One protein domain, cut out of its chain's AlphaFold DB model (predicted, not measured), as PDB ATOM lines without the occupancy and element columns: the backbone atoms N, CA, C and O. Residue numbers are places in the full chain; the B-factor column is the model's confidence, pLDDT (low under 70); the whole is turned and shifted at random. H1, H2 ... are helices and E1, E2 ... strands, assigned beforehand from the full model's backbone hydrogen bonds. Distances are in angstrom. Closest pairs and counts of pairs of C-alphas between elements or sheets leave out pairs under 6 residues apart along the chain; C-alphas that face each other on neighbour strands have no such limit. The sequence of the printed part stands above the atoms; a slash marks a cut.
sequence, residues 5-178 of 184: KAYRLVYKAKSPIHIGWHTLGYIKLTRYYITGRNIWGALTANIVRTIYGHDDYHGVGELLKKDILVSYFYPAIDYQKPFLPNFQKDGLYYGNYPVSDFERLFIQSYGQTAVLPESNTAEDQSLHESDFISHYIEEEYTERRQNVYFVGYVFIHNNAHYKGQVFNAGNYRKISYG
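What this domain is: This is residues 5 to 178 of the 184 residues of an uncharacterized protein of Planctomycetes bacterium (UniProt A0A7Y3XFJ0). The model has two lobes. In one, the strongly twisted sheet of E1, E4, E5 and E12 has H1 and H4 over one face, with H2 packed on H1; in the other, the strongly twisted sheet of E2, E3, E9 and E8 is joined by the short helix H3 and two small hairpins, E6 with E7 and E10 with E11, while residues 116 to 121 of the loop between E8 and E9 stick out. The printed part has 174 residues with four named helices and twelve named strands, in the order E1 E2 E3 H1 H2 E4 E5 E6 E7 H3 E8 E9 E10 E11 E12 H4. The class is mixed, helices and strands; the first sheet is branched at E12 with antiparallel pairs, and the second runs E2, E3, E9, E8 and is mixed. The whole is loose, with a radius of gyration of the C-alphas of 19.7 A and spans of 62 by 48 by 30 A.

How they stand to each other: Start with E1, residues 5 to 12, the antiparallel neighbour of E12, residues 149 to 157; look for N 7 and O 154, 2.8 A apart. E1 lies on one side of E12, and on the other side lie E4, residues 68 to 70, and E5, residues 74 to 76. Both are antiparallel to E12, with N 69 and O 155 at 2.9 A and N 76 and O 149 at 2.8 A. H1, residues 36 to 50, is on this sheet over E4, at a height of 11.1 A. H4, residues 169 to 176, is on the same face at a height of 9.9 A, only just over E1, with 3 of its 8 C-alphas falling on that strand. H4 touches H1 about perpendicular, at 85 degrees, and their closest C-alphas are those of Asn 46 and Ile 175, 6.3 A apart. H2, residues 57 to 67, touches H1 at a steep tilt of 54 degrees, opposite ways, closest at the C-alphas of Val 48 and Tyr 57, 6.2 A; it only grazes the sheet. Now look at the second sheet. E2, residues 20 to 24, and E3, residues 27 to 30, form a hairpin, with N 29 and O 22 at 2.8 A. E3 is parallel to E9, residues 128 to 133, with N 28 and O 129 at 2.8 A. E9 forms a hairpin with E8, residues 107 to 112, with N 132 and O 108 at 2.8 A. H3, residues 99 to 106, only grazes this sheet. E6, residues 85 to 88, and E7, residues 91 to 94, form a hairpin, with N 86 and O 93 at 2.9 A; the closest C-alphas of E7 and H3 are those of Tyr 93 and Val 99, 5.3 A. E10, residues 136 to 138, and E11, residues 145 to 147, form another, with N 137 and O 146 at 2.9 A. In H1, H2, H3 and H4 every O i to N i+4 pair is within hydrogen-bond range.

Where its parts are: Find C-alpha 5 at (11.531, 0.321, -5.099), where E1 begins its 22.7 A. H1 begins at C-alpha 36, (-3.231, -6.829, -1.337), and covers 20.6 A; H2 covers 15.4 A. E8 measures 16.5 A and E9 16.8 A. E9 runs on into E10 at 87 degrees, and E11 runs on into E12 at 10 degrees. E12 covers 25.8 A and ends at C-alpha 157, (7.303, 4.074, -8.015).

The domain as a whole: The C-alphas of Asn 120 and Asn 159 are the two farthest apart, 63.3 A. The printed part has no cut. The links E8 to E9 and E12 to H4 are long. Mean pLDDT of the printed part is 81.3; residues 51 to 55, 111 to 128, 140 and 163 to 178 are under 70.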
ATOM      1  N   LYS A   5      10.822   0.786  -6.292       91.44
ATOM      2  CA  LYS A   5      11.531   0.321  -5.099       91.44
ATOM      3  C   LYS A   5      10.643  -0.634  -4.327       91.44
ATOM      4  O   LYS A   5       9.545  -0.259  -3.926       91.44
ATOM      5  N   ALA A   6      11.134  -1.851  -4.118       92.25
ATOM      6  CA  ALA A   6      10.474  -2.849  -3.293       92.25
ATOM      7  C   ALA A   6      10.844  -2.650  -1.820       92.25
ATOM      8  O   ALA A   6      12.022  -2.600  -1.460       92.25
ATOM      9  N   TYR A   7       9.833  -2.580  -0.963       90.25
ATOM     10  CA  TYR A   7       9.972  -2.509   0.481       90.25
ATOM     11  C   TYR A   7       9.352  -3.748   1.093       90.25
ATOM     12  O   TYR A   7       8.151  -3.981   0.968       90.25
ATOM     13  N   ARG A   8      10.186  -4.543   1.757       92.50
ATOM     14  CA  ARG A   8       9.744  -5.715   2.503       92.50
ATOM     15  C   ARG A   8       9.145  -5.287   3.830       92.50
ATOM     16  O   ARG A   8       9.764  -4.524   4.571       92.50
ATOM     17  N   LEU A   9       7.971  -5.814   4.137       91.75
ATOM     18  CA  LEU A   9       7.203  -5.466   5.318       91.75
ATOM     19  C   LEU A   9       6.909  -6.711   6.136       91.75
ATOM     20  O   LEU A   9       6.602  -7.769   5.589       91.75
ATOM     21  N   VAL A  10       7.032  -6.557   7.450       94.19
ATOM     22  CA  VAL A  10       6.809  -7.610   8.437       94.19
ATOM     23  C   VAL A  10       5.892  -7.040   9.506       94.19
ATOM     24  O   VAL A  10       6.274  -6.117  10.225       94.19
ATOM     25  N   TYR A  11       4.691  -7.593   9.612       92.12
ATOM     26  CA  TYR A  11       3.717  -7.221  10.631       92.12
ATOM     27  C   TYR A  11       3.568  -8.345  11.638       92.12
ATOM     28  O   TYR A  11       3.253  -9.462  11.261       92.12
ATOM     29  N   LYS A  12       3.758  -8.060  12.923       94.69
ATOM     30  CA  LYS A  12       3.419  -9.011  13.985       94.69
ATOM     31  C   LYS A  12       1.907  -9.000  14.212       94.69
ATOM     32  O   LYS A  12       1.348  -7.929  14.453       94.69
ATOM     33  N   ALA A  13       1.264 -10.163  14.188       92.88
ATOM     34  CA  ALA A  13      -0.123 -10.297  14.614       92.88
ATOM     35  C   ALA A  13      -0.216 -10.051  16.128       92.88
ATOM     36  O   ALA A  13       0.495 -10.675  16.916       92.88
ATOM     37  N   LYS A  14      -1.055  -9.095  16.545       92.94
ATOM     38  CA  LYS A  14      -1.280  -8.774  17.969       92.94
ATOM     39  C   LYS A  14      -2.548  -9.415  18.535       92.94
ATOM     40  O   LYS A  14      -2.691  -9.491  19.747       92.94
ATOM     41  N   SER A  15      -3.441  -9.849  17.658       91.38
ATOM     42  CA  SER A  15      -4.723 -10.479  17.954       91.38
ATOM     43  C   SER A  15      -5.081 -11.414  16.799       91.38
ATOM     44  O   SER A  15      -4.510 -11.244  15.714       91.38
ATOM     45  N   PRO A  16      -6.007 -12.366  16.997       91.44
ATOM     46  CA  PRO A  16      -6.637 -13.112  15.909       91.44
ATOM     47  C   PRO A  16      -7.042 -12.218  14.730       91.44
ATOM     48  O   PRO A  16      -7.513 -11.098  14.949       91.44
ATOM     49  N   ILE A  17      -6.852 -12.691  13.494       91.38
ATOM     50  CA  ILE A  17      -7.200 -11.935  12.281       91.38
ATOM     51  C   ILE A  17      -8.149 -12.761  11.416       91.38
ATOM     52  O   ILE A  17      -7.763 -13.798  10.881       91.38
ATOM     53  N   HIS A  18      -9.367 -12.256  11.232       92.88
ATOM     54  CA  HIS A  18     -10.298 -12.753  10.225       92.88
ATOM     55  C   HIS A  18     -10.074 -12.016   8.898       92.88
ATOM     56  O   HIS A  18     -10.055 -10.785   8.846       92.88
ATOM     57  N   ILE A  19      -9.918 -12.766   7.808       93.44
ATOM     58  CA  ILE A  19      -9.821 -12.243   6.446       93.44
ATOM     59  C   ILE A  19     -10.956 -12.858   5.636       93.44
ATOM     60  O   ILE A  19     -10.842 -13.995   5.191       93.44
ATOM     61  N   GLY A  20     -12.030 -12.098   5.416       87.81
ATOM     62  CA  GLY A  20     -13.256 -12.613   4.798       87.81
ATOM     63  C   GLY A  20     -13.037 -13.439   3.522       87.81
ATOM     64  O   GLY A  20     -12.303 -13.035   2.604       87.81
ATOM     65  N   TRP A  21     -13.695 -14.602   3.465       88.25
ATOM     66  CA  TRP A  21     -13.597 -15.539   2.349       88.25
ATOM     67  C   TRP A  21     -14.955 -16.054   1.852       88.25
ATOM     68  O   TRP A  21     -15.568 -15.425   0.987       88.25
ATOM     69  N   HIS A  22     -15.392 -17.205   2.352       88.31
ATOM     70  CA  HIS A  22     -16.625 -17.891   1.989       88.31
ATOM     71  C   HIS A  22     -17.383 -18.252   3.263       88.31
ATOM     72  O   HIS A  22     -16.790 -18.315   4.336       88.31
ATOM     73  N   THR A  23     -18.675 -18.522   3.137       88.00
ATOM     74  CA  THR A  23     -19.464 -19.085   4.235       88.00
ATOM     75  C   THR A  23     -19.719 -20.557   3.938       88.00
ATOM     76  O   THR A  23     -20.196 -20.883   2.849       88.00
ATOM     77  N   LEU A  24     -19.402 -21.440   4.886       84.69
ATOM     78  CA  LEU A  24     -19.713 -22.866   4.830       84.69
ATOM     79  C   LEU A  24     -20.744 -23.186   5.916       84.69
ATOM     80  O   LEU A  24     -20.425 -23.197   7.103       84.69
ATOM     81  N   GLY A  25     -21.997 -23.408   5.514       85.38
ATOM     82  CA  GLY A  25     -23.106 -23.510   6.465       85.38
ATOM     83  C   GLY A  25     -23.256 -22.207   7.254       85.38
ATOM     84  O   GLY A  25     -23.542 -21.165   6.668       85.38
ATOM     85  N   TYR A  26     -23.015 -22.265   8.565       80.75
ATOM     86  CA  TYR A  26     -23.043 -21.101   9.459       80.75
ATOM     87  C   TYR A  26     -21.646 -20.571   9.830       80.75
ATOM     88  O   TYR A  26     -21.539 -19.597  10.577       80.75
ATOM     89  N   ILE A  27     -20.586 -21.178   9.283       82.62
ATOM     90  CA  ILE A  27     -19.192 -20.821   9.558       82.62
ATOM     91  C   ILE A  27     -18.701 -19.819   8.512       82.62
ATOM     92  O   ILE A  27     -18.700 -20.095   7.309       82.62
ATOM     93  N   LYS A  28     -18.250 -18.648   8.958       89.75
ATOM     94  CA  LYS A  28     -17.546 -17.670   8.122       89.75
ATOM     95  C   LYS A  28     -16.070 -18.045   8.044       89.75
ATOM     96  O   LYS A  28     -15.323 -17.829   8.995       89.75
ATOM     97  N   LEU A  29     -15.638 -18.558   6.899       91.94
ATOM     98  CA  LEU A  29     -14.254 -18.963   6.676       91.94
ATOM     99  C   LEU A  29     -13.333 -17.749   6.503       91.94
ATOM    100  O   LEU A  29     -13.730 -16.696   5.987       91.94
ATOM    101  N   THR A  30     -12.067 -17.936   6.867       93.75
ATOM    102  CA  THR A  30     -10.994 -16.956   6.669       93.75
ATOM    103  C   THR A  30     -10.053 -17.385   5.549       93.75
ATOM    104  O   THR A  30      -9.786 -18.567   5.350       93.75
ATOM    105  N   ARG A  31      -9.478 -16.421   4.830       95.69
ATOM    106  CA  ARG A  31      -8.333 -16.677   3.946       95.69
ATOM    107  C   ARG A  31      -7.087 -16.968   4.775       95.69
ATOM    108  O   ARG A  31      -6.924 -16.422   5.861       95.69
ATOM    109  N   TYR A  32      -6.159 -17.730   4.199       96.56
ATOM    110  CA  TYR A  32      -4.880 -18.111   4.831       96.56
ATOM    111  C   TYR A  32      -3.769 -17.065   4.654       96.56
ATOM    112  O   TYR A  32      -2.616 -17.284   5.009       96.56
ATOM    113  N   TYR A  33      -4.105 -15.918   4.069       96.69
ATOM    114  CA  TYR A  33      -3.208 -14.796   3.831       96.69
ATOM    115  C   TYR A  33      -4.024 -13.508   3.735       96.69
ATOM    116  O   TYR A  33      -5.215 -13.520   3.409       96.69
ATOM    117  N   ILE A  34      -3.371 -12.374   3.965       96.50
ATOM    118  CA  ILE A  34      -3.995 -11.062   3.816       96.50
ATOM    119  C   ILE A  34      -3.866 -10.626   2.357       96.50
ATOM    120  O   ILE A  34      -2.779 -10.650   1.769       96.50
ATOM    121  N   THR A  35      -4.979 -10.206   1.758       95.69
ATOM    122  CA  THR A  35      -4.973  -9.768   0.363       95.69
ATOM    123  C   THR A  35      -4.325  -8.393   0.206       95.69
ATOM    124  O   THR A  35      -4.367  -7.543   1.099       95.69
ATOM    125  N   GLY A  36      -3.798  -8.131  -0.988       91.94
ATOM    126  CA  GLY A  36      -3.231  -6.829  -1.337       91.94
ATOM    127  C   GLY A  36      -4.275  -5.716  -1.238       91.94
ATOM    128  O   GLY A  36      -3.944  -4.615  -0.823       91.94
ATOM    129  N   ARG A  37      -5.555  -6.019  -1.507       90.38
ATOM    130  CA  ARG A  37      -6.670  -5.076  -1.331       90.38
ATOM    131  C   ARG A  37      -6.873  -4.699   0.139       90.38
ATOM    132  O   ARG A  37      -7.087  -3.525   0.427       90.38
ATOM    133  N   ASN A  38      -6.792  -5.663   1.059       91.19
ATOM    134  CA  ASN A  38      -6.911  -5.393   2.495       91.19
ATOM    135  C   ASN A  38      -5.770  -4.483   2.980       91.19
ATOM    136  O   ASN A  38      -6.022  -3.485   3.651       91.19
ATOM    137  N   ILE A  39      -4.527  -4.780   2.583       89.81
ATOM    138  CA  ILE A  39      -3.358  -3.958   2.936       89.81
ATOM    139  C   ILE A  39      -3.435  -2.580   2.276       89.81
ATOM    140  O   ILE A  39      -3.127  -1.580   2.918       89.81
ATOM    141  N   TRP A  40      -3.879  -2.507   1.020       87.62
ATOM    142  CA  TRP A  40      -4.098  -1.248   0.310       87.62
ATOM    143  C   TRP A  40      -5.092  -0.360   1.061       87.62
ATOM    144  O   TRP A  40      -4.777   0.790   1.334       87.62
ATOM    145  N   GLY A  41      -6.243  -0.898   1.484       85.38
ATOM    146  CA  GLY A  41      -7.237  -0.143   2.253       85.38
ATOM    147  C   GLY A  41      -6.697   0.360   3.594       85.38
ATOM    148  O   GLY A  41      -6.884   1.529   3.938       85.38
ATOM    149  N   ALA A  42      -5.960  -0.488   4.314       84.38
ATOM    150  CA  ALA A  42      -5.289  -0.105   5.555       84.38
ATOM    151  C   ALA A  42      -4.249   1.009   5.335       84.38
ATOM    152  O   ALA A  42      -4.168   1.959   6.116       84.38
ATOM    153  N   LEU A  43      -3.479   0.923   4.247       81.38
ATOM    154  CA  LEU A  43      -2.489   1.925   3.871       81.38
ATOM    155  C   LEU A  43      -3.148   3.262   3.510       81.38
ATOM    156  O   LEU A  43      -2.713   4.293   4.021       81.38
ATOM    157  N   THR A  44      -4.217   3.249   2.706       81.50
ATOM    158  CA  THR A  44      -5.020   4.439   2.379       81.50
ATOM    159  C   THR A  44      -5.499   5.129   3.648       81.50
ATOM    160  O   THR A  44      -5.231   6.313   3.844       81.50
ATOM    161  N   ALA A  45      -6.158   4.385   4.543       80.94
ATOM    162  CA  ALA A  45      -6.709   4.933   5.777       80.94
ATOM    163  C   ALA A  45      -5.623   5.560   6.661       80.94
ATOM    164  O   ALA A  45      -5.804   6.663   7.176       80.94
ATOM    165  N   ASN A  46      -4.472   4.899   6.804       78.75
ATOM    166  CA  ASN A  46      -3.376   5.436   7.603       78.75
ATOM    167  C   ASN A  46      -2.726   6.671   6.964       78.75
ATOM    168  O   ASN A  46      -2.459   7.638   7.670       78.75
ATOM    169  N   ILE A  47      -2.498   6.688   5.645       76.50
ATOM    170  CA  ILE A  47      -1.934   7.863   4.958       76.50
ATOM    171  C   ILE A  47      -2.848   9.082   5.134       76.50
ATOM    172  O   ILE A  47      -2.372  10.159   5.495       76.50
ATOM    173  N   VAL A  48      -4.155   8.912   4.919       77.00
ATOM    174  CA  VAL A  48      -5.137   9.999   5.049       77.00
ATOM    175  C   VAL A  48      -5.176  10.542   6.480       77.00
ATOM    176  O   VAL A  48      -5.133  11.758   6.673       77.00
ATOM    177  N   ARG A  49      -5.191   9.658   7.487       75.12
ATOM    178  CA  ARG A  49      -5.225  10.038   8.910       75.12
ATOM    179  C   ARG A  49      -3.931  10.701   9.386       75.12
ATOM    180  O   ARG A  49      -3.983  11.684  10.114       75.12
ATOM    181  N   THR A  50      -2.771  10.167   9.001       70.00
ATOM    182  CA  THR A  50      -1.473  10.581   9.561       70.00
ATOM    183  C   THR A  50      -0.828  11.741   8.808       70.00
ATOM    184  O   THR A  50      -0.111  12.526   9.423       70.00
ATOM    185  N   ILE A  51      -1.033  11.848   7.493       67.44
ATOM    186  CA  ILE A  51      -0.273  12.790   6.655       67.44
ATOM    187  C   ILE A  51      -1.148  13.928   6.122       67.44
ATOM    188  O   ILE A  51      -0.674  15.060   6.054       67.44
ATOM    189  N   TYR A  52      -2.409  13.664   5.764       67.25
ATOM    190  CA  TYR A  52      -3.211  14.613   4.974       67.25
ATOM    191  C   TYR A  52      -4.505  15.100   5.635       67.25
ATOM    192  O   TYR A  52      -5.315  15.735   4.967       67.25
ATOM    193  N   GLY A  53      -4.677  14.878   6.942       63.03
ATOM    194  CA  GLY A  53      -5.687  15.594   7.726       63.03
ATOM    195  C   GLY A  53      -7.132  15.124   7.536       63.03
ATOM    196  O   GLY A  53      -8.030  15.945   7.599       63.03
ATOM    197  N   HIS A  54      -7.355  13.815   7.383       64.94
ATOM    198  CA  HIS A  54      -8.663  13.135   7.475       64.94
ATOM    199  C   HIS A  54      -9.646  13.253   6.293       64.94
ATOM    200  O   HIS A  54     -10.520  12.393   6.220       64.94
ATOM    201  N   ASP A  55      -9.463  14.159   5.323       67.62
ATOM    202  CA  ASP A  55     -10.518  14.420   4.314       67.62
ATOM    203  C   ASP A  55     -10.182  14.068   2.849       67.62
ATOM    204  O   ASP A  55     -11.059  14.102   1.989       67.62
ATOM    205  N   ASP A  56      -8.945  13.676   2.521       71.94
ATOM    206  CA  ASP A  56      -8.531  13.451   1.119       71.94
ATOM    207  C   ASP A  56      -8.358  11.968   0.745       71.94
ATOM    208  O   ASP A  56      -7.299  11.517   0.303       71.94
ATOM    209  N   TYR A  57      -9.415  11.174   0.929       72.88
ATOM    210  CA  TYR A  57      -9.404   9.754   0.550       72.88
ATOM    211  C   TYR A  57      -9.302   9.541  -0.961       72.88
ATOM    212  O   TYR A  57      -8.649   8.595  -1.405       72.88
ATOM    213  N   HIS A  58      -9.930  10.409  -1.758       76.44
ATOM    214  CA  HIS A  58      -9.960  10.257  -3.210       76.44
ATOM    215  C   HIS A  58      -8.583  10.528  -3.832       76.44
ATOM    216  O   HIS A  58      -8.087   9.708  -4.602       76.44
ATOM    217  N   GLY A  59      -7.917  11.625  -3.458       75.12
ATOM    218  CA  GLY A  59      -6.589  11.945  -3.972       75.12
ATOM    219  C   GLY A  59      -5.529  10.943  -3.516       75.12
ATOM    220  O   GLY A  59      -4.698  10.522  -4.321       75.12
ATOM    221  N   VAL A  60      -5.568  10.520  -2.247       75.12
ATOM    222  CA  VAL A  60      -4.660   9.476  -1.742       75.12
ATOM    223  C   VAL A  60      -4.934   8.134  -2.428       75.12
ATOM    224  O   VAL A  60      -3.995   7.412  -2.764       75.12
ATOM    225  N   GLY A  61      -6.201   7.814  -2.696       74.88
ATOM    226  CA  GLY A  61      -6.591   6.626  -3.449       74.88
ATOM    227  C   GLY A  61      -6.008   6.602  -4.863       74.88
ATOM    228  O   GLY A  61      -5.472   5.576  -5.279       74.88
ATOM    229  N   GLU A  62      -6.048   7.723  -5.585       79.19
ATOM    230  CA  GLU A  62      -5.469   7.827  -6.932       79.19
ATOM    231  C   GLU A  62      -3.937   7.731  -6.934       79.19
ATOM    232  O   GLU A  62      -3.373   7.015  -7.764       79.19
ATOM    233  N   LEU A  63      -3.256   8.349  -5.958       76.94
ATOM    234  CA  LEU A  63      -1.814   8.152  -5.748       76.94
ATOM    235  C   LEU A  63      -1.486   6.666  -5.588       76.94
ATOM    236  O   LEU A  63      -0.602   6.133  -6.262       76.94
ATOM    237  N   LEU A  64      -2.199   5.996  -4.682       78.00
ATOM    238  CA  LEU A  64      -1.950   4.598  -4.370       78.00
ATOM    239  C   LEU A  64      -2.229   3.687  -5.565       78.00
ATOM    240  O   LEU A  64      -1.520   2.709  -5.736       78.00
ATOM    241  N   LYS A  65      -3.240   3.978  -6.389       83.38
ATOM    242  CA  LYS A  65      -3.528   3.187  -7.596       83.38
ATOM    243  C   LYS A  65      -2.432   3.306  -8.651       83.38
ATOM    244  O   LYS A  65      -2.155   2.331  -9.343       83.38
ATOM    245  N   LYS A  66      -1.853   4.497  -8.808       85.56
ATOM    246  CA  LYS A  66      -0.910   4.792  -9.891       85.56
ATOM    247  C   LYS A  66       0.528   4.424  -9.541       85.56
ATOM    248  O   LYS A  66       1.229   3.844 -10.364       85.56
ATOM    249  N   ASP A  67       0.960   4.775  -8.335       88.88
ATOM    250  CA  ASP A  67       2.378   4.801  -7.973       88.88
ATOM    251  C   ASP A  67       2.740   3.805  -6.861       88.88
ATOM    252  O   ASP A  67       3.891   3.770  -6.413       88.88
ATOM    253  N   ILE A  68       1.781   2.990  -6.395       88.25
ATOM    254  CA  ILE A  68       1.989   2.017  -5.319       88.25
ATOM    255  C   ILE A  68       1.394   0.654  -5.701       88.25
ATOM    256  O   ILE A  68       0.220   0.525  -6.025       88.25
ATOM    257  N   LEU A  69       2.201  -0.402  -5.608       91.38
ATOM    258  CA  LEU A  69       1.739  -1.785  -5.737       91.38
ATOM    259  C   LEU A  69       1.928  -2.506  -4.408       91.38
ATOM    260  O   LEU A  69       2.910  -2.286  -3.701       91.38
ATOM    261  N   VAL A  70       0.995  -3.388  -4.070       91.44
ATOM    262  CA  VAL A  70       0.991  -4.108  -2.795       91.44
ATOM    263  C   VAL A  70       0.842  -5.596  -3.070       91.44
ATOM    264  O   VAL A  70      -0.082  -6.008  -3.773       91.44
ATOM    265  N   SER A  71       1.751  -6.406  -2.531       95.44
ATOM    266  CA  SER A  71       1.642  -7.862  -2.619       95.44
ATOM    267  C   SER A  71       0.597  -8.403  -1.646       95.44
ATOM    268  O   SER A  71       0.036  -7.690  -0.815       95.44
ATOM    269  N   TYR A  72       0.368  -9.710  -1.705       97.19
ATOM    270  CA  TYR A  72      -0.285 -10.410  -0.604       97.19
ATOM    271  C   TYR A  72       0.693 -10.571   0.554       97.19
ATOM    272  O   TYR A  72       1.912 -10.495   0.366       97.19
ATOM    273  N   PHE A  73       0.144 -10.744   1.751       97.44
ATOM    274  CA  PHE A  73       0.918 -10.894   2.971       97.44
ATOM    275  C   PHE A  73       0.639 -12.261   3.565       97.44
ATOM    276  O   PHE A  73      -0.492 -12.566   3.948       97.44
ATOM    277  N   TYR A  74       1.684 -13.073   3.629       98.00
ATOM    278  CA  TYR A  74       1.591 -14.467   4.030       98.00
ATOM    279  C   TYR A  74       2.046 -14.641   5.477       98.00
ATOM    280  O   TYR A  74       2.976 -13.941   5.898       98.00
ATOM    281  N   PRO A  75       1.405 -15.545   6.234       97.31
ATOM    282  CA  PRO A  75       1.792 -15.831   7.602       97.31
ATOM    283  C   PRO A  75       3.207 -16.418   7.664       97.31
ATOM    284  O   PRO A  75       3.703 -16.998   6.699       97.31
ATOM    285  N   ALA A  76       3.871 -16.238   8.797       97.06
ATOM    286  CA  ALA A  76       5.222 -16.707   9.059       97.06
ATOM    287  C   ALA A  76       5.445 -16.821  10.569       97.06
ATOM    288  O   ALA A  76       4.928 -16.004  11.329       97.06
ATOM    289  N   ILE A  77       6.270 -17.769  11.002       95.50
ATOM    290  CA  ILE A  77       6.782 -17.813  12.383       95.50
ATOM    291  C   ILE A  77       8.210 -17.264  12.427       95.50
ATOM    292  O   ILE A  77       8.520 -16.357  13.198       95.50
ATOM    293  N   ASP A  78       9.060 -17.751  11.521       94.44
ATOM    294  CA  ASP A  78      10.279 -17.059  11.117       94.44
ATOM    295  C   ASP A  78       9.912 -16.072  10.012       94.44
ATOM    296  O   ASP A  78       9.615 -16.471   8.883       94.44
ATOM    297  N   TYR A  79       9.947 -14.771  10.318       91.81
ATOM    298  CA  TYR A  79       9.585 -13.743   9.349       91.81
ATOM    299  C   TYR A  79      10.431 -13.797   8.080       91.81
ATOM    300  O   TYR A  79      10.025 -13.179   7.107       91.81
ATOM    301  N   GLN A  80      11.590 -14.462   8.045       94.25
ATOM    302  CA  GLN A  80      12.396 -14.627   6.831       94.25
ATOM    303  C   GLN A  80      11.785 -15.633   5.849       94.25
ATOM    304  O   GLN A  80      12.027 -15.519   4.647       94.25
ATOM    305  N   LYS A  81      10.955 -16.560   6.338       96.31
ATOM    306  CA  LYS A  81      10.387 -17.685   5.588       96.31
ATOM    307  C   LYS A  81       8.854 -17.661   5.653       96.31
ATOM    308  O   LYS A  81       8.262 -18.463   6.375       96.31
ATOM    309  N   PRO A  82       8.191 -16.738   4.933       97.25
ATOM    310  CA  PRO A  82       6.738 -16.752   4.849       97.25
ATOM    311  C   PRO A  82       6.212 -18.049   4.243       97.25
ATOM    312  O   PRO A  82       6.822 -18.616   3.335       97.25
ATOM    313  N   PHE A  83       5.045 -18.473   4.714       97.75
ATOM    314  CA  PHE A  83       4.331 -19.656   4.251       97.75
ATOM    315  C   PHE A  83       3.657 -19.376   2.902       97.75
ATOM    316  O   PHE A  83       2.439 -19.246   2.797       97.75
ATOM    317  N   LEU A  84       4.472 -19.214   1.858       97.69
ATOM    318  CA  LEU A  84       3.992 -19.032   0.490       97.69
ATOM    319  C   LEU A  84       3.298 -20.314  -0.001       97.69
ATOM    320  O   LEU A  84       3.784 -21.408   0.301       97.69
ATOM    321  N   PRO A  85       2.193 -20.203  -0.759       97.12
ATOM    322  CA  PRO A  85       1.517 -21.359  -1.318       97.12
ATOM    323  C   PRO A  85       2.408 -22.024  -2.368       97.12
ATOM    324  O   PRO A  85       2.967 -21.349  -3.235       97.12
ATOM    325  N   ASN A  86       2.521 -23.343  -2.307       96.69
ATOM    326  CA  ASN A  86       3.285 -24.135  -3.259       96.69
ATOM    327  C   ASN A  86       2.597 -25.480  -3.499       96.69
ATOM    328  O   ASN A  86       2.227 -26.162  -2.545       96.69
ATOM    329  N   PHE A  87       2.445 -25.877  -4.760       97.12
ATOM    330  CA  PHE A  87       1.947 -27.209  -5.098       97.12
ATOM    331  C   PHE A  87       3.108 -28.201  -5.131       97.12
ATOM    332  O   PHE A  87       4.105 -27.991  -5.821       97.12
ATOM    333  N   GLN A  88       2.962 -29.288  -4.383       95.00
ATOM    334  CA  GLN A  88       3.872 -30.429  -4.384       95.00
ATOM    335  C   GLN A  88       3.146 -31.669  -4.918       95.00
ATOM    336  O   GLN A  88       1.959 -31.615  -5.239       95.00
ATOM    337  N   LYS A  89       3.861 -32.798  -5.022       94.62
ATOM    338  CA  LYS A  89       3.302 -34.056  -5.549       94.62
ATOM    339  C   LYS A  89       2.041 -34.504  -4.802       94.62
ATOM    340  O   LYS A  89       1.105 -34.961  -5.445       94.62
ATOM    341  N   ASP A  90       2.013 -34.297  -3.487       93.81
ATOM    342  CA  ASP A  90       0.945 -34.782  -2.608       93.81
ATOM    343  C   ASP A  90      -0.122 -33.713  -2.294       93.81
ATOM    344  O   ASP A  90      -1.000 -33.936  -1.464       93.81
ATOM    345  N   GLY A  91      -0.079 -32.549  -2.960       96.25
ATOM    346  CA  GLY A  91      -1.114 -31.517  -2.851       96.25
ATOM    347  C   GLY A  91      -0.591 -30.100  -2.615       96.25
ATOM    348  O   GLY A  91       0.553 -29.767  -2.932       96.25
ATOM    349  N   LEU A  92      -1.466 -29.236  -2.098       97.44
ATOM    350  CA  LEU A  92      -1.150 -27.845  -1.771       97.44
ATOM    351  C   LEU A  92      -0.446 -27.755  -0.411       97.44
ATOM    352  O   LEU A  92      -0.829 -28.420   0.552       97.44
ATOM    353  N   TYR A  93       0.565 -26.896  -0.345       98.00
ATOM    354  CA  TYR A  93       1.330 -26.582   0.854       98.00
ATOM    355  C   TYR A  93       1.359 -25.076   1.083       98.00
ATOM    356  O   TYR A  93       1.317 -24.292   0.135       98.00
ATOM    357  N   TYR A  94       1.520 -24.685   2.343       97.44
ATOM    358  CA  TYR A  94       1.856 -23.330   2.759       97.44
ATOM    359  C   TYR A  94       3.222 -23.356   3.449       97.44
ATOM    360  O   TYR A  94       3.378 -23.843   4.569       97.44
ATOM    361  N   GLY A  95       4.249 -22.866   2.752       95.38
ATOM    362  CA  GLY A  95       5.636 -23.108   3.139       95.38
ATOM    363  C   GLY A  95       5.944 -24.606   3.130       95.38
ATOM    364  O   GLY A  95       5.820 -25.260   2.097       95.38
ATOM    365  N   ASN A  96       6.316 -25.145   4.291       93.94
ATOM    366  CA  ASN A  96       6.622 -26.569   4.458       93.94
ATOM    367  C   ASN A  96       5.445 -27.384   5.024       93.94
ATOM    368  O   ASN A  96       5.603 -28.580   5.241       93.94
ATOM    369  N   TYR A  97       4.289 -26.762   5.266       95.06
ATOM    370  CA  TYR A  97       3.125 -27.436   5.834       95.06
ATOM    371  C   TYR A  97       2.170 -27.894   4.731       95.06
ATOM    372  O   TYR A  97       1.763 -27.047   3.926       95.06
ATOM    373  N   PRO A  98       1.765 -29.178   4.693       97.00
ATOM    374  CA  PRO A  98       0.543 -29.574   4.001       97.00
ATOM    375  C   PRO A  98      -0.630 -28.714   4.484       97.00
ATOM    376  O   PRO A  98      -0.645 -28.291   5.643       97.00
ATOM    377  N   VAL A  99      -1.626 -28.466   3.628       96.62
ATOM    378  CA  VAL A  99      -2.801 -27.644   3.994       96.62
ATOM    379  C   VAL A  99      -3.445 -28.083   5.311       96.62
ATOM    380  O   VAL A  99      -3.716 -27.231   6.148       96.62
ATOM    381  N   SER A 100      -3.604 -29.385   5.545       95.25
ATOM    382  CA  SER A 100      -4.197 -29.919   6.778       95.25
ATOM    383  C   SER A 100      -3.403 -29.568   8.043       95.25
ATOM    384  O   SER A 100      -3.984 -29.251   9.081       95.25
ATOM    385  N   ASP A 101      -2.071 -29.608   7.972       95.12
ATOM    386  CA  ASP A 101      -1.203 -29.226   9.090       95.12
ATOM    387  C   ASP A 101      -1.219 -27.716   9.308       95.12
ATOM    388  O   ASP A 101      -1.223 -27.250  10.447       95.12
ATOM    389  N   PHE A 102      -1.250 -26.951   8.217       96.06
ATOM    390  CA  PHE A 102      -1.376 -25.504   8.280       96.06
ATOM    391  C   PHE A 102      -2.700 -25.098   8.941       96.06
ATOM    392  O   PHE A 102      -2.705 -24.291   9.865       96.06
ATOM    393  N   GLU A 103      -3.817 -25.683   8.513       95.19
ATOM    394  CA  GLU A 103      -5.135 -25.428   9.094       95.19
ATOM    395  C   GLU A 103      -5.153 -25.771  10.583       95.19
ATOM    396  O   GLU A 103      -5.492 -24.907  11.388       95.19
ATOM    397  N   ARG A 104      -4.671 -26.964  10.966       92.81
ATOM    398  CA  ARG A 104      -4.593 -27.395  12.373       92.81
ATOM    399  C   ARG A 104      -3.816 -26.417  13.256       92.81
ATOM    400  O   ARG A 104      -4.182 -26.211  14.409       92.81
ATOM    401  N   LEU A 105      -2.707 -25.879  12.753       92.75
ATOM    402  CA  LEU A 105      -1.807 -25.039  13.543       92.75
ATOM    403  C   LEU A 105      -2.239 -23.571  13.582       92.75
ATOM    404  O   LEU A 105      -2.084 -22.915  14.610       92.75
ATOM    405  N   PHE A 106      -2.726 -23.036  12.462       94.62
ATOM    406  CA  PHE A 106      -2.882 -21.593  12.282       94.62
ATOM    407  C   PHE A 106      -4.330 -21.126  12.219       94.62
ATOM    408  O   PHE A 106      -4.564 -19.945  12.477       94.62
ATOM    409  N   ILE A 107      -5.280 -21.994  11.874       94.25
ATOM    410  CA  ILE A 107      -6.685 -21.625  11.709       94.25
ATOM    411  C   ILE A 107      -7.469 -22.090  12.932       94.25
ATOM    412  O   ILE A 107      -7.403 -23.245  13.340       94.25
ATOM    413  N   GLN A 108      -8.188 -21.160  13.546       90.00
ATOM    414  CA  GLN A 108      -9.034 -21.403  14.712       90.00
ATOM    415  C   GLN A 108     -10.409 -20.786  14.467       90.00
ATOM    416  O   GLN A 108     -10.522 -19.838  13.691       90.00
ATOM    417  N   SER A 109     -11.432 -21.287  15.156       84.75
ATOM    418  CA  SER A 109     -12.817 -20.819  15.024       84.75
ATOM    419  C   SER A 109     -13.320 -20.268  16.358       84.75
ATOM    420  O   SER A 109     -13.106 -20.869  17.410       84.75
ATOM    421  N   TYR A 110     -13.988 -19.112  16.334       74.69
ATOM    422  CA  TYR A 110     -14.738 -18.596  17.482       74.69
ATOM    423  C   TYR A 110     -16.210 -18.959  17.297       74.69
ATOM    424  O   TYR A 110     -16.821 -18.508  16.331       74.69
ATOM    425  N   GLY A 111     -16.782 -19.713  18.238       60.75
ATOM    426  CA  GLY A 111     -18.230 -19.870  18.363       60.75
ATOM    427  C   GLY A 111     -18.799 -18.815  19.302       60.75
ATOM    428  O   GLY A 111     -18.497 -18.820  20.494       60.75
ATOM    429  N   GLN A 112     -19.608 -17.890  18.781       49.88
ATOM    430  CA  GLN A 112     -20.455 -17.051  19.626       49.88
ATOM    431  C   GLN A 112     -21.768 -17.791  19.881       49.88
ATOM    432  O   GLN A 112     -22.618 -17.875  19.002       49.88
ATOM    433  N   THR A 113     -21.959 -18.305  21.093       41.94
ATOM    434  CA  THR A 113     -23.305 -18.583  21.604       41.94
ATOM    435  C   THR A 113     -23.830 -17.299  22.232       41.94
ATOM    436  O   THR A 113     -23.341 -16.884  23.286       41.94
ATOM    437  N   ALA A 114     -24.807 -16.649  21.600       43.19
ATOM    438  CA  ALA A 114     -25.575 -15.597  22.251       43.19
ATOM    439  C   ALA A 114     -26.395 -16.237  23.384       43.19
ATOM    440  O   ALA A 114     -27.428 -16.856  23.146       43.19
ATOM    441  N   VAL A 115     -25.909 -16.147  24.623       41.72
ATOM    442  CA  VAL A 115     -26.691 -16.555  25.795       41.72
ATOM    443  C   VAL A 115     -27.547 -15.358  26.205       41.72
ATOM    444  O   VAL A 115     -27.030 -14.372  26.730       41.72
ATOM    445  N   LEU A 116     -28.852 -15.421  25.927       35.09
ATOM    446  CA  LEU A 116     -29.833 -14.466  26.444       35.09
ATOM    447  C   LEU A 116     -29.921 -14.626  27.978       35.09
ATOM    448  O   LEU A 116     -30.177 -15.738  28.440       35.09
ATOM    449  N   PRO A 117     -29.750 -13.560  28.791       42.53
ATOM    450  CA  PRO A 117     -29.784 -13.663  30.258       42.53
ATOM    451  C   PRO A 117     -31.134 -14.100  30.848       42.53
ATOM    452  O   PRO A 117     -31.202 -14.418  32.031       42.53
ATOM    453  N   GLU A 118     -32.205 -14.098  30.050       46.38
ATOM    454  CA  GLU A 118     -33.579 -14.288  30.533       46.38
ATOM    455  C   GLU A 118     -34.220 -15.616  30.109       46.38
ATOM    456  O   GLU A 118     -35.283 -15.977  30.612       46.38
ATOM    457  N   SER A 119     -33.574 -16.392  29.239       45.34
ATOM    458  CA  SER A 119     -34.092 -17.689  28.818       45.34
ATOM    459  C   SER A 119     -32.949 -18.672  28.649       45.34
ATOM    460  O   SER A 119     -32.057 -18.463  27.832       45.34
ATOM    461  N   ASN A 120     -32.998 -19.780  29.383       44.69
ATOM    462  CA  ASN A 120     -32.056 -20.898  29.287       44.69
ATOM    463  C   ASN A 120     -32.249 -21.710  27.979       44.69
ATOM    464  O   ASN A 120     -32.170 -22.935  27.968       44.69
ATOM    465  N   THR A 121     -32.574 -21.018  26.887       45.94
ATOM    466  CA  THR A 121     -32.827 -21.517  25.538       45.94
ATOM    467  C   THR A 121     -31.975 -20.710  24.572       45.94
ATOM    468  O   THR A 121     -32.090 -19.486  24.513       45.94
ATOM    469  N   ALA A 122     -31.120 -21.404  23.822       43.62
ATOM    470  CA  ALA A 122     -30.455 -20.833  22.663       43.62
ATOM    471  C   ALA A 122     -31.518 -20.487  21.611       43.62
ATOM    472  O   ALA A 122     -32.388 -21.308  21.320       43.62
ATOM    473  N   GLU A 123     -31.464 -19.282  21.049       42.69
ATOM    474  CA  GLU A 123     -32.183 -18.998  19.810       42.69
ATOM    475  C   GLU A 123     -31.614 -19.931  18.732       42.69
ATOM    476  O   GLU A 123     -30.424 -19.865  18.423       42.69
ATOM    477  N   ASP A 124     -32.455 -20.798  18.170       45.75
ATOM    478  CA  ASP A 124     -32.125 -21.877  17.216       45.75
ATOM    479  C   ASP A 124     -31.534 -21.374  15.870       45.75
ATOM    480  O   ASP A 124     -31.471 -22.099  14.882       45.75
ATOM    481  N   GLN A 125     -31.134 -20.097  15.787       42.94
ATOM    482  CA  GLN A 125     -30.735 -19.405  14.557       42.94
ATOM    483  C   GLN A 125     -29.511 -18.473  14.681       42.94
ATOM    484  O   GLN A 125     -29.178 -17.814  13.698       42.94
ATOM    485  N   SER A 126     -28.805 -18.404  15.819       46.31
ATOM    486  CA  SER A 126     -27.710 -17.422  16.002       46.31
ATOM    487  C   SER A 126     -26.304 -18.003  16.200       46.31
ATOM    488  O   SER A 126     -25.399 -17.283  16.622       46.31
ATOM    489  N   LEU A 127     -26.068 -19.276  15.856       54.69
ATOM    490  CA  LEU A 127     -24.712 -19.836  15.888       54.69
ATOM    491  C   LEU A 127     -23.904 -19.325  14.682       54.69
ATOM    492  O   LEU A 127     -23.861 -19.957  13.631       54.69
ATOM    493  N   HIS A 128     -23.281 -18.156  14.808       61.81
ATOM    494  CA  HIS A 128     -22.305 -17.679  13.832       61.81
ATOM    495  C   HIS A 128     -20.900 -18.019  14.316       61.81
ATOM    496  O   HIS A 128     -20.349 -17.360  15.197       61.81
ATOM    497  N   GLU A 129     -20.315 -19.045  13.708       80.62
ATOM    498  CA  GLU A 129     -18.900 -19.359  13.879       80.62
ATOM    499  C   GLU A 129     -18.076 -18.568  12.862       80.62
ATOM    500  O   GLU A 129     -18.509 -18.316  11.736       80.62
ATOM    501  N   SER A 130     -16.899 -18.096  13.258       87.31
ATOM    502  CA  SER A 130     -15.982 -17.402  12.349       87.31
ATOM    503  C   SER A 130     -14.561 -17.892  12.542       87.31
ATOM    504  O   SER A 130     -14.037 -17.862  13.657       87.31
ATOM    505  N   ASP A 131     -13.939 -18.291  11.439       92.25
ATOM    506  CA  ASP A 131     -12.542 -18.692  11.414       92.25
ATOM    507  C   ASP A 131     -11.629 -17.474  11.425       92.25
ATOM    508  O   ASP A 131     -11.958 -16.405  10.912       92.25
ATOM    509  N   PHE A 132     -10.429 -17.642  11.951       93.44
ATOM    510  CA  PHE A 132      -9.396 -16.624  11.959       93.44
ATOM    511  C   PHE A 132      -8.017 -17.269  11.909       93.44
ATOM    512  O   PHE A 132      -7.817 -18.409  12.326       93.44
ATOM    513  N   ILE A 133      -7.042 -16.506  11.420       94.94
ATOM    514  CA  ILE A 133      -5.637 -16.854  11.596       94.94
ATOM    515  C   ILE A 133      -5.242 -16.473  13.024       94.94
ATOM    516  O   ILE A 133      -5.402 -15.315  13.434       94.94
ATOM    517  N   SER A 134      -4.715 -17.431  13.781       94.38
ATOM    518  CA  SER A 134      -4.193 -17.185  15.121       94.38
ATOM    519  C   SER A 134      -2.989 -16.234  15.092       94.38
ATOM    520  O   SER A 134      -2.211 -16.180  14.141       94.38
ATOM    521  N   HIS A 135      -2.812 -15.472  16.169       93.81
ATOM    522  CA  HIS A 135      -1.693 -14.539  16.337       93.81
ATOM    523  C   HIS A 135      -0.451 -15.178  16.964       93.81
ATOM    524  O   HIS A 135       0.623 -14.570  16.987       93.81
ATOM    525  N   TYR A 136      -0.580 -16.410  17.447       94.06
ATOM    526  CA  TYR A 136       0.523 -17.258  17.869       94.06
ATOM    527  C   TYR A 136       0.160 -18.729  17.657       94.06
ATOM    528  O   TYR A 136      -1.016 -19.078  17.573       94.06
ATOM    529  N   ILE A 137       1.170 -19.587  17.620       92.19
ATOM    530  CA  ILE A 137       0.999 -21.028  17.794       92.19
ATOM    531  C   ILE A 137       1.687 -21.465  19.084       92.19
ATOM    532  O   ILE A 137       2.628 -20.806  19.541       92.19
ATOM    533  N   GLU A 138       1.221 -22.558  19.671       88.06
ATOM    534  CA  GLU A 138       1.884 -23.196  20.806       88.06
ATOM    535  C   GLU A 138       2.761 -24.328  20.273       88.06
ATOM    536  O   GLU A 138       2.319 -25.165  19.491       88.06
ATOM    537  N   GLU A 139       4.043 -24.290  20.624       80.00
ATOM    538  CA  GLU A 139       4.987 -25.339  20.277       80.00
ATOM    539  C   GLU A 139       4.665 -26.589  21.096       80.00
ATOM    540  O   GLU A 139       4.617 -26.555  22.330       80.00
ATOM    541  N   GLU A 140       4.438 -27.689  20.384       68.44
ATOM    542  CA  GLU A 140       4.130 -28.982  20.979       68.44
ATOM    543  C   GLU A 140       5.238 -29.350  21.985       68.44
ATOM    544  O   GLU A 140       6.426 -29.167  21.712       68.44
ATOM    545  N   TYR A 141       4.853 -29.827  23.172       72.94
ATOM    546  CA  TYR A 141       5.742 -30.283  24.258       72.94
ATOM    547  C   TYR A 141       6.535 -29.225  25.042       72.94
ATOM    548  O   TYR A 141       7.171 -29.588  26.031       72.94
ATOM    549  N   THR A 142       6.518 -27.944  24.663       74.88
ATOM    550  CA  THR A 142       7.329 -26.916  25.358       74.88
ATOM    551  C   THR A 142       6.518 -25.778  25.979       74.88
ATOM    552  O   THR A 142       7.108 -24.907  26.616       74.88
ATOM    553  N   GLU A 143       5.194 -25.750  25.767       77.31
ATOM    554  CA  GLU A 143       4.282 -24.644  26.134       77.31
ATOM    555  C   GLU A 143       4.725 -23.268  25.592       77.31
ATOM    556  O   GLU A 143       4.208 -22.209  25.964       77.31
ATOM    557  N   ARG A 144       5.701 -23.245  24.676       86.88
ATOM    558  CA  ARG A 144       6.279 -22.016  24.159       86.88
ATOM    559  C   ARG A 144       5.391 -21.445  23.067       86.88
ATOM    560  O   ARG A 144       5.091 -22.093  22.071       86.88
ATOM    561  N   ARG A 145       5.054 -20.161  23.199       90.62
ATOM    562  CA  ARG A 145       4.305 -19.426  22.176       90.62
ATOM    563  C   ARG A 145       5.220 -18.858  21.102       90.62
ATOM    564  O   ARG A 145       6.145 -18.092  21.389       90.62
ATOM    565  N   GLN A 146       4.914 -19.173  19.851       93.75
ATOM    566  CA  GLN A 146       5.566 -18.610  18.676       93.75
ATOM    567  C   GLN A 146       4.625 -17.615  18.003       93.75
ATOM    568  O   GLN A 146       3.526 -17.967  17.593       93.75
ATOM    569  N   ASN A 147       5.044 -16.353  17.907       95.19
ATOM    570  CA  ASN A 147       4.211 -15.308  17.310       95.19
ATOM    571  C   ASN A 147       4.048 -15.532  15.804       95.19
ATOM    572  O   ASN A 147       5.015 -15.867  15.121       95.19
ATOM    573  N   VAL A 148       2.856 -15.237  15.294       96.12
ATOM    574  CA  VAL A 148       2.588 -15.184  13.858       96.12
ATOM    575  C   VAL A 148       2.889 -13.782  13.339       96.12
ATOM    576  O   VAL A 148       2.481 -12.762  13.903       96.12
ATOM    577  N   TYR A 149       3.622 -13.730  12.238       97.25
ATOM    578  CA  TYR A 149       3.911 -12.533  11.467       97.25
ATOM    579  C   TYR A 149       3.258 -12.635  10.095       97.25
ATOM    580  O   TYR A 149       3.053 -13.726   9.588       97.25
ATOM    581  N   PHE A 150       3.002 -11.501   9.461       97.00
ATOM    582  CA  PHE A 150       2.548 -11.391   8.085       97.00
ATOM    583  C   PHE A 150       3.598 -10.654   7.272       97.00
ATOM    584  O   PHE A 150       4.001  -9.541   7.621       97.00
ATOM    585  N   VAL A 151       4.049 -11.279   6.191       97.44
ATOM    586  CA  VAL A 151       5.176 -10.795   5.397       97.44
ATOM    587  C   VAL A 151       4.743 -10.575   3.961       97.44
ATOM    588  O   VAL A 151       4.175 -11.463   3.326       97.44
ATOM    589  N   GLY A 152       5.053  -9.394   3.447       96.38
ATOM    590  CA  GLY A 152       4.742  -8.990   2.085       96.38
ATOM    591  C   GLY A 152       5.600  -7.815   1.644       96.38
ATOM    592  O   GLY A 152       6.595  -7.464   2.286       96.38
ATOM    593  N   TYR A 153       5.216  -7.212   0.530       94.44
ATOM    594  CA  TYR A 153       5.955  -6.151  -0.124       94.44
ATOM    595  C   TYR A 153       5.031  -5.009  -0.525       94.44
ATOM    596  O   TYR A 153       3.907  -5.214  -0.987       94.44
ATOM    597  N   VAL A 154       5.556  -3.797  -0.394       91.62
ATOM    598  CA  VAL A 154       5.018  -2.601  -1.038       91.62
ATOM    599  C   VAL A 154       6.056  -2.112  -2.032       91.62
ATOM    600  O   VAL A 154       7.224  -1.940  -1.693       91.62
ATOM    601  N   PHE A 155       5.631  -1.889  -3.264       91.50
ATOM    602  CA  PHE A 155       6.454  -1.325  -4.318       91.50
ATOM    603  C   PHE A 155       6.023   0.118  -4.515       91.50
ATOM    604  O   PHE A 155       4.846   0.382  -4.738       91.50
ATOM    605  N   ILE A 156       6.969   1.045  -4.426       89.62
ATOM    606  CA  ILE A 156       6.713   2.471  -4.630       89.62
ATOM    607  C   ILE A 156       7.443   2.893  -5.894       89.62
ATOM    608  O   ILE A 156       8.649   2.653  -6.034       89.62
ATOM    609  N   HIS A 157       6.717   3.508  -6.816       90.56
ATOM    610  CA  HIS A 157       7.303   4.074  -8.015       90.56
ATOM    611  C   HIS A 157       8.207   5.258  -7.640       90.56
ATOM    612  O   HIS A 157       7.867   6.075  -6.788       90.56
ATOM    613  N   ASN A 158       9.378   5.382  -8.266       86.31
ATOM    614  CA  ASN A 158      10.362   6.415  -7.908       86.31
ATOM    615  C   ASN A 158       9.841   7.853  -8.073       86.31
ATOM    616  O   ASN A 158      10.370   8.756  -7.430       86.31
ATOM    617  N   ASN A 159       8.819   8.047  -8.911       84.81
ATOM    618  CA  ASN A 159       8.166   9.335  -9.145       84.81
ATOM    619  C   ASN A 159       6.826   9.441  -8.396       84.81
ATOM    620  O   ASN A 159       5.946  10.180  -8.828       84.81
ATOM    621  N   ALA A 160       6.626   8.670  -7.324       83.38
ATOM    622  CA  ALA A 160       5.442   8.803  -6.492       83.38
ATOM    623  C   ALA A 160       5.459  10.182  -5.817       83.38
ATOM    624  O   ALA A 160       6.293  10.459  -4.949       83.38
ATOM    625  N   HIS A 161       4.537  11.052  -6.222       76.56
ATOM    626  CA  HIS A 161       4.388  12.386  -5.658       76.56
ATOM    627  C   HIS A 161       2.934  12.647  -5.314       76.56
ATOM    628  O   HIS A 161       2.037  12.358  -6.101       76.56
ATOM    629  N   TYR A 162       2.708  13.279  -4.171       73.25
ATOM    630  CA  TYR A 162       1.377  13.715  -3.788       73.25
ATOM    631  C   TYR A 162       1.432  15.093  -3.149       73.25
ATOM    632  O   TYR A 162       2.229  15.337  -2.242       73.25
ATOM    633  N   LYS A 163       0.620  16.017  -3.681       69.56
ATOM    634  CA  LYS A 163       0.628  17.447  -3.321       69.56
ATOM    635  C   LYS A 163       2.046  18.048  -3.294       69.56
ATOM    636  O   LYS A 163       2.418  18.763  -2.373       69.56
ATOM    637  N   GLY A 164       2.863  17.707  -4.297       65.56
ATOM    638  CA  GLY A 164       4.240  18.201  -4.440       65.56
ATOM    639  C   GLY A 164       5.279  17.543  -3.521       65.56
ATOM    640  O   GLY A 164       6.465  17.830  -3.655       65.56
ATOM    641  N   GLN A 165       4.878  16.631  -2.629       66.31
ATOM    642  CA  GLN A 165       5.800  15.901  -1.757       66.31
ATOM    643  C   GLN A 165       6.161  14.540  -2.349       66.31
ATOM    644  O   GLN A 165       5.298  13.819  -2.849       66.31
ATOM    645  N   VAL A 166       7.444  14.173  -2.268       67.31
ATOM    646  CA  VAL A 166       7.921  12.835  -2.641       67.31
ATOM    647  C   VAL A 166       7.370  11.816  -1.647       67.31
ATOM    648  O   VAL A 166       7.637  11.906  -0.447       67.31
ATOM    649  N   PHE A 167       6.642  10.817  -2.140       69.06
ATOM    650  CA  PHE A 167       6.218   9.684  -1.332       69.06
ATOM    651  C   PHE A 167       7.342   8.642  -1.304       69.06
ATOM    652  O   PHE A 167       7.655   8.010  -2.309       69.06
ATOM    653  N   ASN A 168       8.000   8.485  -0.152       66.00
ATOM    654  CA  ASN A 168       9.124   7.562   0.016       66.00
ATOM    655  C   ASN A 168       8.983   6.691   1.277       66.00
ATOM    656  O   ASN A 168       8.079   6.868   2.096       66.00
ATOM    657  N   ALA A 169       9.915   5.752   1.458       58.25
ATOM    658  CA  ALA A 169       9.927   4.821   2.591       58.25
ATOM    659  C   ALA A 169       9.950   5.490   3.978       58.25
ATOM    660  O   ALA A 169       9.534   4.871   4.954       58.25
ATOM    661  N   GLY A 170      10.452   6.723   4.095       56.88
ATOM    662  CA  GLY A 170      10.460   7.476   5.352       56.88
ATOM    663  C   GLY A 170       9.050   7.865   5.793       56.88
ATOM    664  O   GLY A 170       8.703   7.709   6.965       56.88
ATOM    665  N   ASN A 171       8.205   8.259   4.836       57.16
ATOM    666  CA  ASN A 171       6.780   8.500   5.069       57.16
ATOM    667  C   ASN A 171       6.081   7.184   5.438       57.16
ATOM    668  O   ASN A 171       5.290   7.143   6.376       57.16
ATOM    669  N   TYR A 172       6.456   6.084   4.775       54.16
ATOM    670  CA  TYR A 172       5.932   4.747   5.060       54.16
ATOM    671  C   TYR A 172       6.296   4.228   6.457       54.16
ATOM    672  O   TYR A 172       5.451   3.659   7.140       54.16
ATOM    673  N   ARG A 173       7.533   4.425   6.928       51.28
ATOM    674  CA  ARG A 173       7.942   3.990   8.273       51.28
ATOM    675  C   ARG A 173       7.113   4.677   9.356       51.28
ATOM    676  O   ARG A 173       6.629   3.989  10.244       51.28
ATOM    677  N   LYS A 174       6.856   5.988   9.247       50.66
ATOM    678  CA  LYS A 174       5.936   6.694  10.166       50.66
ATOM    679  C   LYS A 174       4.531   6.074  10.183       50.66
ATOM    680  O   LYS A 174       3.915   6.020  11.240       50.66
ATOM    681  N   ILE A 175       4.066   5.561   9.043       49.88
ATOM    682  CA  ILE A 175       2.781   4.861   8.900       49.88
ATOM    683  C   ILE A 175       2.829   3.436   9.481       49.88
ATOM    684  O   ILE A 175       1.866   3.003  10.104       49.88
ATOM    685  N   SER A 176       3.936   2.702   9.318       45.41
ATOM    686  CA  SER A 176       4.045   1.306   9.770       45.41
ATOM    687  C   SER A 176       4.292   1.149  11.276       45.41
ATOM    688  O   SER A 176       4.084   0.057  11.796       45.41
ATOM    689  N   TYR A 177       4.755   2.196  11.972       39.56
ATOM    690  CA  TYR A 177       4.830   2.221  13.442       39.56
ATOM    691  C   TYR A 177       3.477   2.526  14.106       39.56
ATOM    692  O   TYR A 177       3.313   2.267  15.298       39.56
ATOM    693  N   GLY A 178       2.499   3.038  13.351       36.47
ATOM    694  CA  GLY A 178       1.113   3.096  13.796       36.47
ATOM    695  C   GLY A 178       0.528   1.687  13.829       36.47
ATOM    696  O   GLY A 178       0.721   0.909  12.895       36.47
TER     697      GLY A 178